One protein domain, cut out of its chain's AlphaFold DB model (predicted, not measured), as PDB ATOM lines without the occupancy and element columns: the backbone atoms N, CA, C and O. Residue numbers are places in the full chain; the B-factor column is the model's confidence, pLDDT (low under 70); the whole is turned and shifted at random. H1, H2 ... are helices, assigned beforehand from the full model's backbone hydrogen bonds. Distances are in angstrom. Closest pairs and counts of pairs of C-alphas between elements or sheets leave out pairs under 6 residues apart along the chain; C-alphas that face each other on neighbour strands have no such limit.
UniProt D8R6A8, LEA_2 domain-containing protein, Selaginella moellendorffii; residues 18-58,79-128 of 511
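Overview. This is residues 18 to 58 and 79 to 128 of the 511 residues of the protein "LEA_2 domain-containing protein" of Selaginella moellendorffii (UniProt D8R6A8). Two long helices, H2 and H3, make a loose, narrow V that opens toward the cut; short H1 precedes H2, and residues 18 to 32 stick out. The 91 printed residues hold three named helices, H1, H2, H3 in order, and no named strand: all helix. The whole is extended, 87 by 28 by 12 A, with radius of gyration of the C-alphas 23.3 A.

Arrangement. H1, residues 18 to 28, and H2, residues 31 to 58, meet only through their tight link. H1 and H3, residues 79 to 127, are apart. H2 and H3 are close but not clearly touching, opposite ways at a shallow tilt of 16 degrees; their closest C-alphas, of Ile 37 and Gly 117, are 7.5 A apart. Every O i to N i+4 pair is within hydrogen-bond range in H3, 5 of 7 in H1, 23 of 24 in H2.

Along the chain. H1, 16.5 A long, begins at C-alpha 18 (74.527, 32.317, -11.868). H2, 39.3 A, has a kink of 30 degrees near residue 38. H3, 72.2 A, ends at C-alpha 127 (58.293, 19.585, 2.069).

Size, cuts and confidence. Residues 59 to 78 are cut out; C-alphas 58 and 79 are 31.6 A apart. Residues 18 to 37 have pLDDT under 70.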
ATOM      1  N   HIS A  18      75.689  32.192 -12.746       47.38
ATOM      2  CA  HIS A  18      74.527  32.317 -11.868       47.38
ATOM      3  C   HIS A  18      73.998  30.953 -11.388       47.38
ATOM      4  O   HIS A  18      73.395  30.875 -10.312       47.38
ATOM      5  N   GLU A  19      74.263  29.880 -12.142       43.12
ATOM      6  CA  GLU A  19      73.841  28.511 -11.818       43.12
ATOM      7  C   GLU A  19      74.750  27.861 -10.756       43.12
ATOM      8  O   GLU A  19      74.264  27.196  -9.835       43.12
ATOM      9  N   GLU A  20      76.062  28.127 -10.792       47.25
ATOM     10  CA  GLU A  20      77.008  27.615  -9.786       47.25
ATOM     11  C   GLU A  20      76.820  28.269  -8.405       47.25
ATOM     12  O   GLU A  20      76.893  27.590  -7.373       47.25
ATOM     13  N   ALA A  21      76.491  29.566  -8.361       53.19
ATOM     14  CA  ALA A  21      76.173  30.266  -7.114       53.19
ATOM     15  C   ALA A  21      74.899  29.712  -6.445       53.19
ATOM     16  O   ALA A  21      74.835  29.593  -5.217       53.19
ATOM     17  N   TRP A  22      73.908  29.306  -7.247       46.03
ATOM     18  CA  TRP A  22      72.670  28.697  -6.754       46.03
ATOM     19  C   TRP A  22      72.910  27.318  -6.120       46.03
ATOM     20  O   TRP A  22      72.343  27.008  -5.068       46.03
ATOM     21  N   LEU A  23      73.803  26.510  -6.702       45.03
ATOM     22  CA  LEU A  23      74.171  25.206  -6.145       45.03
ATOM     23  C   LEU A  23      74.881  25.338  -4.792       45.03
ATOM     24  O   LEU A  23      74.570  24.573  -3.881       45.03
ATOM     25  N   LEU A  24      75.778  26.315  -4.616       51.12
ATOM     26  CA  LEU A  24      76.469  26.558  -3.338       51.12
ATOM     27  C   LEU A  24      75.520  27.058  -2.231       51.12
ATOM     28  O   LEU A  24      75.618  26.587  -1.095       51.12
ATOM     29  N   GLU A  25      74.553  27.927  -2.549       53.72
ATOM     30  CA  GLU A  25      73.509  28.355  -1.596       53.72
ATOM     31  C   GLU A  25      72.603  27.188  -1.158       53.72
ATOM     32  O   GLU A  25      72.148  27.135  -0.009       53.72
ATOM     33  N   GLN A  26      72.381  26.203  -2.034       51.31
ATOM     34  CA  GLN A  26      71.574  25.024  -1.721       51.31
ATOM     35  C   GLN A  26      72.194  24.160  -0.605       51.31
ATOM     36  O   GLN A  26      71.461  23.582   0.203       51.31
ATOM     37  N   TRP A  27      73.527  24.096  -0.496       49.00
ATOM     38  CA  TRP A  27      74.216  23.311   0.542       49.00
ATOM     39  C   TRP A  27      74.100  23.911   1.947       49.00
ATOM     40  O   TRP A  27      74.118  23.171   2.935       49.00
ATOM     41  N   GLN A  28      73.916  25.229   2.062       52.62
ATOM     42  CA  GLN A  28      73.915  25.923   3.353       52.62
ATOM     43  C   GLN A  28      72.726  25.528   4.251       52.62
ATOM     44  O   GLN A  28      72.818  25.596   5.476       52.62
ATOM     45  N   TRP A  29      71.640  25.026   3.658       51.81
ATOM     46  CA  TRP A  29      70.487  24.467   4.372       51.81
ATOM     47  C   TRP A  29      70.694  23.033   4.858       51.81
ATOM     48  O   TRP A  29      70.085  22.619   5.845       51.81
ATOM     49  N   HIS A  30      71.542  22.271   4.171       59.34
ATOM     50  CA  HIS A  30      71.774  20.869   4.488       59.34
ATOM     51  C   HIS A  30      72.798  20.701   5.613       59.34
ATOM     52  O   HIS A  30      72.658  19.771   6.401       59.34
ATOM     53  N   LEU A  31      73.768  21.614   5.743       61.75
ATOM     54  CA  LEU A  31      74.857  21.522   6.727       61.75
ATOM     55  C   LEU A  31      74.383  21.412   8.193       61.75
ATOM     56  O   LEU A  31      74.796  20.466   8.857       61.75
ATOM     57  N   PRO A  32      73.467  22.257   8.713       60.75
ATOM     58  CA  PRO A  32      73.039  22.154  10.113       60.75
ATOM     59  C   PRO A  32      72.242  20.875  10.403       60.75
ATOM     60  O   PRO A  32      72.244  20.378  11.527       60.75
ATOM     61  N   MET A  33      71.543  20.345   9.396       58.00
ATOM     62  CA  MET A  33      70.770  19.107   9.511       58.00
ATOM     63  C   MET A  33      71.671  17.875   9.405       58.00
ATOM     64  O   MET A  33      71.501  16.930  10.170       58.00
ATOM     65  N   LEU A  34      72.646  17.900   8.492       62.16
ATOM     66  CA  LEU A  34      73.703  16.898   8.405       62.16
ATOM     67  C   LEU A  34      74.468  16.838   9.723       62.16
ATOM     68  O   LEU A  34      74.604  15.747  10.256       62.16
ATOM     69  N   ASP A  35      74.841  17.973  10.314       66.00
ATOM     70  CA  ASP A  35      75.447  18.009  11.649       66.00
ATOM     71  C   ASP A  35      74.512  17.439  12.723       66.00
ATOM     72  O   ASP A  35      74.945  16.664  13.573       66.00
ATOM     73  N   PHE A  36      73.214  17.755  12.685       64.06
ATOM     74  CA  PHE A  36      72.251  17.217  13.650       64.06
ATOM     75  C   PHE A  36      72.079  15.693  13.553       64.06
ATOM     76  O   PHE A  36      71.820  15.053  14.567       64.06
ATOM     77  N   ILE A  37      72.232  15.098  12.366       61.59
ATOM     78  CA  ILE A  37      72.083  13.648  12.150       61.59
ATOM     79  C   ILE A  37      73.419  12.916  12.333       61.59
ATOM     80  O   ILE A  37      73.488  11.892  13.016       61.59
ATOM     81  N   LEU A  38      74.494  13.433  11.738       71.81
ATOM     82  CA  LEU A  38      75.808  12.796  11.725       71.81
ATOM     83  C   LEU A  38      76.505  12.895  13.075       71.81
ATOM     84  O   LEU A  38      77.152  11.936  13.468       71.81
ATOM     85  N   ASN A  39      76.372  13.999  13.808       73.25
ATOM     86  CA  ASN A  39      77.087  14.177  15.070       73.25
ATOM     87  C   ASN A  39      76.635  13.194  16.181       73.25
ATOM     88  O   ASN A  39      77.494  12.559  16.803       73.25
ATOM     89  N   PRO A  40      75.328  12.943  16.412       72.25
ATOM     90  CA  PRO A  40      74.908  11.881  17.325       72.25
ATOM     91  C   PRO A  40      75.265  10.485  16.799       72.25
ATOM     92  O   PRO A  40      75.653   9.629  17.588       72.25
ATOM     93  N   ALA A  41      75.220  10.250  15.483       71.75
ATOM     94  CA  ALA A  41      75.635   8.967  14.916       71.75
ATOM     95  C   ALA A  41      77.142   8.706  15.122       71.75
ATOM     96  O   ALA A  41      77.517   7.648  15.620       71.75
ATOM     97  N   LEU A  42      78.013   9.672  14.812       75.12
ATOM     98  CA  LEU A  42      79.467   9.583  15.000       75.12
ATOM     99  C   LEU A  42      79.852   9.463  16.478       75.12
ATOM    100  O   LEU A  42      80.663   8.605  16.831       75.12
ATOM    101  N   SER A  43      79.260  10.272  17.362       74.81
ATOM    102  CA  SER A  43      79.510  10.155  18.808       74.81
ATOM    103  C   SER A  43      79.086   8.786  19.349       74.81
ATOM    104  O   SER A  43      79.802   8.184  20.148       74.81
ATOM    105  N   LEU A  44      77.995   8.220  18.839       73.44
ATOM    106  CA  LEU A  44      77.580   6.870  19.190       73.44
ATOM    107  C   LEU A  44      78.531   5.793  18.638       73.44
ATOM    108  O   LEU A  44      78.898   4.874  19.369       73.44
ATOM    109  N   PHE A  45      78.971   5.900  17.381       75.75
ATOM    110  CA  PHE A  45      79.937   4.963  16.796       75.75
ATOM    111  C   PHE A  45      81.271   4.977  17.551       75.75
ATOM    112  O   PHE A  45      81.812   3.914  17.853       75.75
ATOM    113  N   THR A  46      81.778   6.159  17.912       77.25
ATOM    114  CA  THR A  46      83.007   6.287  18.717       77.25
ATOM    115  C   THR A  46      82.841   5.698  20.119       77.25
ATOM    116  O   THR A  46      83.735   4.992  20.585       77.25
ATOM    117  N   LEU A  47      81.682   5.891  20.760       80.31
ATOM    118  CA  LEU A  47      81.367   5.267  22.045       80.31
ATOM    119  C   LEU A  47      81.345   3.734  21.937       80.31
ATOM    120  O   LEU A  47      81.946   3.049  22.762       80.31
ATOM    121  N   MET A  48      80.704   3.186  20.901       76.44
ATOM    122  CA  MET A  48      80.646   1.738  20.674       76.44
ATOM    123  C   MET A  48      82.030   1.146  20.381       76.44
ATOM    124  O   MET A  48      82.376   0.096  20.930       76.44
ATOM    125  N   ALA A  49      82.851   1.834  19.583       78.69
ATOM    126  CA  ALA A  49      84.229   1.434  19.319       78.69
ATOM    127  C   ALA A  49      85.065   1.424  20.610       78.69
ATOM    128  O   ALA A  49      85.741   0.430  20.892       78.69
ATOM    129  N   ALA A  50      84.951   2.469  21.439       80.75
ATOM    130  CA  ALA A  50      85.636   2.564  22.725       80.75
ATOM    131  C   ALA A  50      85.213   1.449  23.695       80.75
ATOM    132  O   ALA A  50      86.069   0.811  24.308       80.75
ATOM    133  N   ILE A  51      83.912   1.151  23.791       78.38
ATOM    134  CA  ILE A  51      83.402   0.044  24.615       78.38
ATOM    135  C   ILE A  51      83.963  -1.298  24.124       78.38
ATOM    136  O   ILE A  51      84.380  -2.117  24.946       78.38
ATOM    137  N   SER A  52      84.025  -1.521  22.806       79.56
ATOM    138  CA  SER A  52      84.581  -2.761  22.247       79.56
ATOM    139  C   SER A  52      86.073  -2.923  22.569       79.56
ATOM    140  O   SER A  52      86.488  -3.990  23.023       79.56
ATOM    141  N   ALA A  53      86.855  -1.844  22.458       79.69
ATOM    142  CA  ALA A  53      88.287  -1.849  22.740       79.69
ATOM    143  C   ALA A  53      88.574  -2.100  24.230       79.69
ATOM    144  O   ALA A  53      89.482  -2.856  24.581       79.69
ATOM    145  N   VAL A  54      87.769  -1.516  25.127       82.75
ATOM    146  CA  VAL A  54      87.860  -1.785  26.570       82.75
ATOM    147  C   VAL A  54      87.509  -3.244  26.871       82.75
ATOM    148  O   VAL A  54      88.227  -3.897  27.628       82.75
ATOM    149  N   ALA A  55      86.452  -3.784  26.258       78.31
ATOM    150  CA  ALA A  55      86.051  -5.175  26.455       78.31
ATOM    151  C   ALA A  55      87.141  -6.167  26.005       78.31
ATOM    152  O   ALA A  55      87.386  -7.168  26.684       78.31
ATOM    153  N   GLU A  56      87.828  -5.882  24.899       79.38
ATOM    154  CA  GLU A  56      88.922  -6.711  24.389       79.38
ATOM    155  C   GLU A  56      90.168  -6.636  25.284       79.38
ATOM    156  O   GLU A  56      90.746  -7.668  25.640       79.38
ATOM    157  N   ARG A  57      90.519  -5.438  25.772       80.00
ATOM    158  CA  ARG A  57      91.631  -5.262  26.716       80.00
ATOM    159  C   ARG A  57      91.364  -5.961  28.049       80.00
ATOM    160  O   ARG A  57      92.252  -6.630  28.567       80.00
ATOM    161  N   VAL A  58      90.137  -5.903  28.570       78.44
ATOM    162  CA  VAL A  58      89.754  -6.643  29.786       78.44
ATOM    163  C   VAL A  58      89.855  -8.158  29.574       78.44
ATOM    164  O   VAL A  58      90.353  -8.846  30.460       78.44
ATOM    165  N   GLU A  79      82.481 -29.194  50.719       83.25
ATOM    166  CA  GLU A  79      81.074 -28.945  50.370       83.25
ATOM    167  C   GLU A  79      80.729 -27.444  50.452       83.25
ATOM    168  O   GLU A  79      79.986 -26.901  49.628       83.25
ATOM    169  N   GLU A  80      81.382 -26.724  51.370       85.12
ATOM    170  CA  GLU A  80      81.245 -25.275  51.518       85.12
ATOM    171  C   GLU A  80      81.832 -24.493  50.324       85.12
ATOM    172  O   GLU A  80      81.309 -23.445  49.930       85.12
ATOM    173  N   TYR A  81      82.905 -24.996  49.702       79.56
ATOM    174  CA  TYR A  81      83.489 -24.383  48.508       79.56
ATOM    175  C   TYR A  81      82.582 -24.571  47.289       79.56
ATOM    176  O   TYR A  81      82.376 -23.618  46.528       79.56
ATOM    177  N   LEU A  82      81.990 -25.761  47.141       84.00
ATOM    178  CA  LEU A  82      81.041 -26.058  46.068       84.00
ATOM    179  C   LEU A  82      79.802 -25.151  46.169       84.00
ATOM    180  O   LEU A  82      79.459 -24.471  45.200       84.00
ATOM    181  N   ALA A  83      79.224 -25.010  47.369       86.44
ATOM    182  CA  ALA A  83      78.083 -24.124  47.616       86.44
ATOM    183  C   ALA A  83      78.400 -22.644  47.314       86.44
ATOM    184  O   ALA A  83      77.579 -21.914  46.747       86.44
ATOM    185  N   ARG A  84      79.616 -22.172  47.635       88.06
ATOM    186  CA  ARG A  84      80.056 -20.802  47.301       88.06
ATOM    187  C   ARG A  84      80.244 -20.599  45.796       88.06
ATOM    188  O   ARG A  84      79.952 -19.506  45.302       88.06
ATOM    189  N   MET A  85      80.716 -21.614  45.075       83.19
ATOM    190  CA  MET A  85      80.874 -21.567  43.618       83.19
ATOM    191  C   MET A  85      79.519 -21.572  42.904       83.19
ATOM    192  O   MET A  85      79.296 -20.712  42.050       83.19
ATOM    193  N   GLU A  86      78.578 -22.419  43.320       88.81
ATOM    194  CA  GLU A  86      77.210 -22.427  42.785       88.81
ATOM    195  C   GLU A  86      76.480 -21.103  43.062       88.81
ATOM    196  O   GLU A  86      75.868 -20.518  42.163       88.81
ATOM    197  N   ALA A  87      76.623 -20.544  44.270       87.50
ATOM    198  CA  ALA A  87      76.060 -19.238  44.615       87.50
ATOM    199  C   ALA A  87      76.695 -18.074  43.827       87.50
ATOM    200  O   ALA A  87      76.071 -17.018  43.648       87.50
ATOM    201  N   LYS A  88      77.944 -18.229  43.372       87.19
ATOM    202  CA  LYS A  88      78.620 -17.255  42.506       87.19
ATOM    203  C   LYS A  88      78.142 -17.386  41.062       87.19
ATOM    204  O   LYS A  88      77.787 -16.375  40.461       87.19
ATOM    205  N   GLU A  89      78.030 -18.606  40.546       88.00
ATOM    206  CA  GLU A  89      77.516 -18.867  39.200       88.00
ATOM    207  C   GLU A  89      76.047 -18.438  39.056       88.00
ATOM    208  O   GLU A  89      75.667 -17.823  38.056       88.00
ATOM    209  N   ALA A  90      75.217 -18.668  40.079       85.00
ATOM    210  CA  ALA A  90      73.839 -18.180  40.118       85.00
ATOM    211  C   ALA A  90      73.772 -16.641  40.043       85.00
ATOM    212  O   ALA A  90      72.979 -16.086  39.278       85.00
ATOM    213  N   ARG A  91      74.651 -15.932  40.769       84.88
ATOM    214  CA  ARG A  91      74.750 -14.463  40.700       84.88
ATOM    215  C   ARG A  91      75.237 -13.971  39.339       84.88
ATOM    216  O   ARG A  91      74.693 -12.993  38.816       84.88
ATOM    217  N   ASP A  92      76.217 -14.646  38.747       82.69
ATOM    218  CA  ASP A  92      76.757 -14.270  37.441       82.69
ATOM    219  C   ASP A  92      75.746 -14.523  36.310       82.69
ATOM    220  O   ASP A  92      75.617 -13.672  35.426       82.69
ATOM    221  N   ARG A  93      74.925 -15.584  36.384       80.81
ATOM    222  CA  ARG A  93      73.801 -15.810  35.452       80.81
ATOM    223  C   ARG A  93      72.774 -14.677  35.487       80.81
ATOM    224  O   ARG A  93      72.369 -14.187  34.430       80.81
ATOM    225  N   VAL A  94      72.395 -14.197  36.676       82.00
ATOM    226  CA  VAL A  94      71.457 -13.064  36.814       82.00
ATOM    227  C   VAL A  94      72.065 -11.765  36.269       82.00
ATOM    228  O   VAL A  94      71.383 -10.999  35.582       82.00
ATOM    229  N   ARG A  95      73.360 -11.518  36.517       80.44
ATOM    230  CA  ARG A  95      74.066 -10.331  36.008       80.44
ATOM    231  C   ARG A  95      74.199 -10.352  34.479       80.44
ATOM    232  O   ARG A  95      73.943  -9.332  33.838       80.44
ATOM    233  N   TRP A  96      74.536 -11.502  33.895       77.69
ATOM    234  CA  TRP A  96      74.616 -11.682  32.440       77.69
ATOM    235  C   TRP A  96      73.254 -11.551  31.758       77.69
ATOM    236  O   TRP A  96      73.159 -10.915  30.708       77.69
ATOM    237  N   SER A  97      72.193 -12.087  32.369       81.44
ATOM    238  CA  SER A  97      70.824 -11.938  31.867       81.44
ATOM    239  C   SER A  97      70.402 -10.464  31.813       81.44
ATOM    240  O   SER A  97      70.012  -9.967  30.755       81.44
ATOM    241  N   ARG A  98      70.609  -9.706  32.903       82.06
ATOM    242  CA  ARG A  98      70.328  -8.258  32.924       82.06
ATOM    243  C   ARG A  98      71.115  -7.504  31.852       82.06
ATOM    244  O   ARG A  98      70.533  -6.693  31.138       82.06
ATOM    245  N   SER A  99      72.406  -7.798  31.689       83.75
ATOM    246  CA  SER A  99      73.250  -7.139  30.683       83.75
ATOM    247  C   SER A  99      72.766  -7.377  29.243       83.75
ATOM    248  O   SER A  99      72.760  -6.434  28.451       83.75
ATOM    249  N   ARG A 100      72.287  -8.585  28.907       83.69
ATOM    250  CA  ARG A 100      71.713  -8.876  27.579       83.69
ATOM    251  C   ARG A 100      70.434  -8.086  27.311       83.69
ATOM    252  O   ARG A 100      70.279  -7.545  26.217       83.69
ATOM    253  N   HIS A 101      69.553  -7.965  28.305       85.06
ATOM    254  CA  HIS A 101      68.333  -7.167  28.163       85.06
ATOM    255  C   HIS A 101      68.639  -5.677  27.978       85.06
ATOM    256  O   HIS A 101      68.065  -5.055  27.088       85.06
ATOM    257  N   PHE A 102      69.598  -5.120  28.727       87.06
ATOM    258  CA  PHE A 102      70.040  -3.736  28.519       87.06
ATOM    259  C   PHE A 102      70.609  -3.508  27.114       87.06
ATOM    260  O   PHE A 102      70.258  -2.519  26.473       87.06
ATOM    261  N   GLY A 103      71.427  -4.437  26.605       87.38
ATOM    262  CA  GLY A 103      71.949  -4.364  25.238       87.38
ATOM    263  C   GLY A 103      70.838  -4.380  24.185       87.38
ATOM    264  O   GLY A 103      70.833  -3.543  23.285       87.38
ATOM    265  N   SER A 104      69.855  -5.272  24.333       89.81
ATOM    266  CA  SER A 104      68.710  -5.348  23.416       89.81
ATOM    267  C   SER A 104      67.852  -4.079  23.434       89.81
ATOM    268  O   SER A 104      67.410  -3.635  22.377       89.81
ATOM    269  N   ILE A 105      67.622  -3.482  24.609       93.19
ATOM    270  CA  ILE A 105      66.854  -2.233  24.739       93.19
ATOM    271  C   ILE A 105      67.606  -1.074  24.078       93.19
ATOM    272  O   ILE A 105      67.001  -0.294  23.345       93.19
ATOM    273  N   LEU A 106      68.923  -0.979  24.286       91.31
ATOM    274  CA  LEU A 106      69.744   0.070  23.681       91.31
ATOM    275  C   LEU A 106      69.735  -0.022  22.149       91.31
ATOM    276  O   LEU A 106      69.513   0.983  21.481       91.31
ATOM    277  N   VAL A 107      69.913  -1.225  21.591       92.06
ATOM    278  CA  VAL A 107      69.838  -1.451  20.136       92.06
ATOM    279  C   VAL A 107      68.447  -1.107  19.595       92.06
ATOM    280  O   VAL A 107      68.343  -0.453  18.559       92.06
ATOM    281  N   GLY A 108      67.382  -1.478  20.313       95.06
ATOM    282  CA  GLY A 108      66.009  -1.129  19.945       95.06
ATOM    283  C   GLY A 108      65.763   0.383  19.904       95.06
ATOM    284  O   GLY A 108      65.207   0.884  18.929       95.06
ATOM    285  N   LEU A 109      66.229   1.126  20.914       94.06
ATOM    286  CA  LEU A 109      66.124   2.590  20.949       94.06
ATOM    287  C   LEU A 109      66.903   3.248  19.806       94.06
ATOM    288  O   LEU A 109      66.401   4.176  19.174       94.06
ATOM    289  N   LEU A 110      68.102   2.755  19.502       91.94
ATOM    290  CA  LEU A 110      68.905   3.267  18.391       91.94
ATOM    291  C   LEU A 110      68.228   3.055  17.039       91.94
ATOM    292  O   LEU A 110      68.177   3.980  16.230       91.94
ATOM    293  N   LEU A 111      67.661   1.868  16.811       94.62
ATOM    294  CA  LEU A 111      66.910   1.575  15.594       94.62
ATOM    295  C   LEU A 111      65.658   2.456  15.495       94.62
ATOM    296  O   LEU A 111      65.370   2.986  14.424       94.62
ATOM    297  N   PHE A 112      64.962   2.685  16.611       94.81
ATOM    298  CA  PHE A 112      63.824   3.601  16.668       94.81
ATOM    299  C   PHE A 112      64.209   5.033  16.265       94.81
ATOM    300  O   PHE A 112      63.553   5.617  15.403       94.81
ATOM    301  N   PHE A 113      65.296   5.588  16.815       92.94
ATOM    302  CA  PHE A 113      65.767   6.929  16.442       92.94
ATOM    303  C   PHE A 113      66.254   7.007  14.994       92.94
ATOM    304  O   PHE A 113      66.026   8.021  14.337       92.94
ATOM    305  N   LEU A 114      66.880   5.948  14.476       92.81
ATOM    306  CA  LEU A 114      67.287   5.875  13.074       92.81
ATOM    307  C   LEU A 114      66.068   5.930  12.146       92.81
ATOM    308  O   LEU A 114      66.038   6.742  11.223       92.81
ATOM    309  N   VAL A 115      65.038   5.121  12.415       95.12
ATOM    310  CA  VAL A 115      63.787   5.128  11.639       95.12
ATOM    311  C   VAL A 115      63.092   6.486  11.748       95.12
ATOM    312  O   VAL A 115      62.693   7.042  10.727       95.12
ATOM    313  N   LEU A 116      63.007   7.067  12.950       95.00
ATOM    314  CA  LEU A 116      62.458   8.411  13.151       95.00
ATOM    315  C   LEU A 116      63.231   9.459  12.332       95.00
ATOM    316  O   LEU A 116      62.620  10.301  11.678       95.00
ATOM    317  N   GLY A 117      64.564   9.386  12.322       93.38
ATOM    318  CA  GLY A 117      65.431  10.264  11.537       93.38
ATOM    319  C   GLY A 117      65.177  10.153  10.034       93.38
ATOM    320  O   GLY A 117      65.038  11.176   9.364       93.38
ATOM    321  N   LEU A 118      65.031   8.931   9.510       94.19
ATOM    322  CA  LEU A 118      64.689   8.695   8.102       94.19
ATOM    323  C   LEU A 118      63.293   9.219   7.748       94.19
ATOM    324  O   LEU A 118      63.124   9.834   6.697       94.19
ATOM    325  N   VAL A 119      62.302   9.038   8.628       94.25
ATOM    326  CA  VAL A 119      60.947   9.584   8.435       94.25
ATOM    327  C   VAL A 119      60.982  11.112   8.411       94.25
ATOM    328  O   VAL A 119      60.432  11.722   7.495       94.25
ATOM    329  N   MET A 120      61.677  11.745   9.359       88.94
ATOM    330  CA  MET A 120      61.822  13.204   9.403       88.94
ATOM    331  C   MET A 120      62.581  13.745   8.186       88.94
ATOM    332  O   MET A 120      62.197  14.777   7.636       88.94
ATOM    333  N   MET A 121      63.610  13.034   7.715       90.94
ATOM    334  CA  MET A 121      64.319  13.365   6.479       90.94
ATOM    335  C   MET A 121      63.408  13.233   5.253       90.94
ATOM    336  O   MET A 121      63.388  14.131   4.416       90.94
ATOM    337  N   GLY A 122      62.599  12.175   5.173       93.12
ATOM    338  CA  GLY A 122      61.602  11.996   4.118       93.12
ATOM    339  C   GLY A 122      60.574  13.130   4.095       93.12
ATOM    340  O   GLY A 122      60.315  13.701   3.036       93.12
ATOM    341  N   ILE A 123      60.055  13.524   5.263       88.56
ATOM    342  CA  ILE A 123      59.149  14.674   5.408       88.56
ATOM    343  C   ILE A 123      59.844  15.967   4.965       88.56
ATOM    344  O   ILE A 123      59.258  16.749   4.220       88.56
ATOM    345  N   TYR A 124      61.096  16.187   5.368       87.00
ATOM    346  CA  TYR A 124      61.866  17.366   4.973       87.00
ATOM    347  C   TYR A 124      62.085  17.428   3.453       87.00
ATOM    348  O   TYR A 124      61.785  18.446   2.832       87.00
ATOM    349  N   CYS A 125      62.533  16.333   2.832       90.31
ATOM    350  CA  CYS A 125      62.705  16.241   1.382       90.31
ATOM    351  C   CYS A 125      61.378  16.441   0.637       90.31
ATOM    352  O   CYS A 125      61.342  17.108  -0.394       90.31
ATOM    353  N   TYR A 126      60.279  15.913   1.180       88.94
ATOM    354  CA  TYR A 126      58.941  16.071   0.617       88.94
ATOM    355  C   TYR A 126      58.407  17.509   0.730       88.94
ATOM    356  O   TYR A 126      57.685  17.973  -0.159       88.94
ATOM    357  N   LEU A 127      58.737  18.214   1.816       88.00
ATOM    358  CA  LEU A 127      58.293  19.585   2.069       88.00
ATOM    359  C   LEU A 127      59.235  20.654   1.514       88.00
ATOM    360  O   LEU A 127      58.811  21.807   1.513       88.00
ATOM    361  N   LYS A 128      60.452  20.285   1.069       88.31
ATOM    362  CA  LYS A 128      61.559  21.175   0.667       88.31
ATOM    363  C   LYS A 128      61.040  22.507   0.108       88.31
ATOM    364  O   LYS A 128      60.665  22.571  -1.069       88.31
TER     365      LYS A 128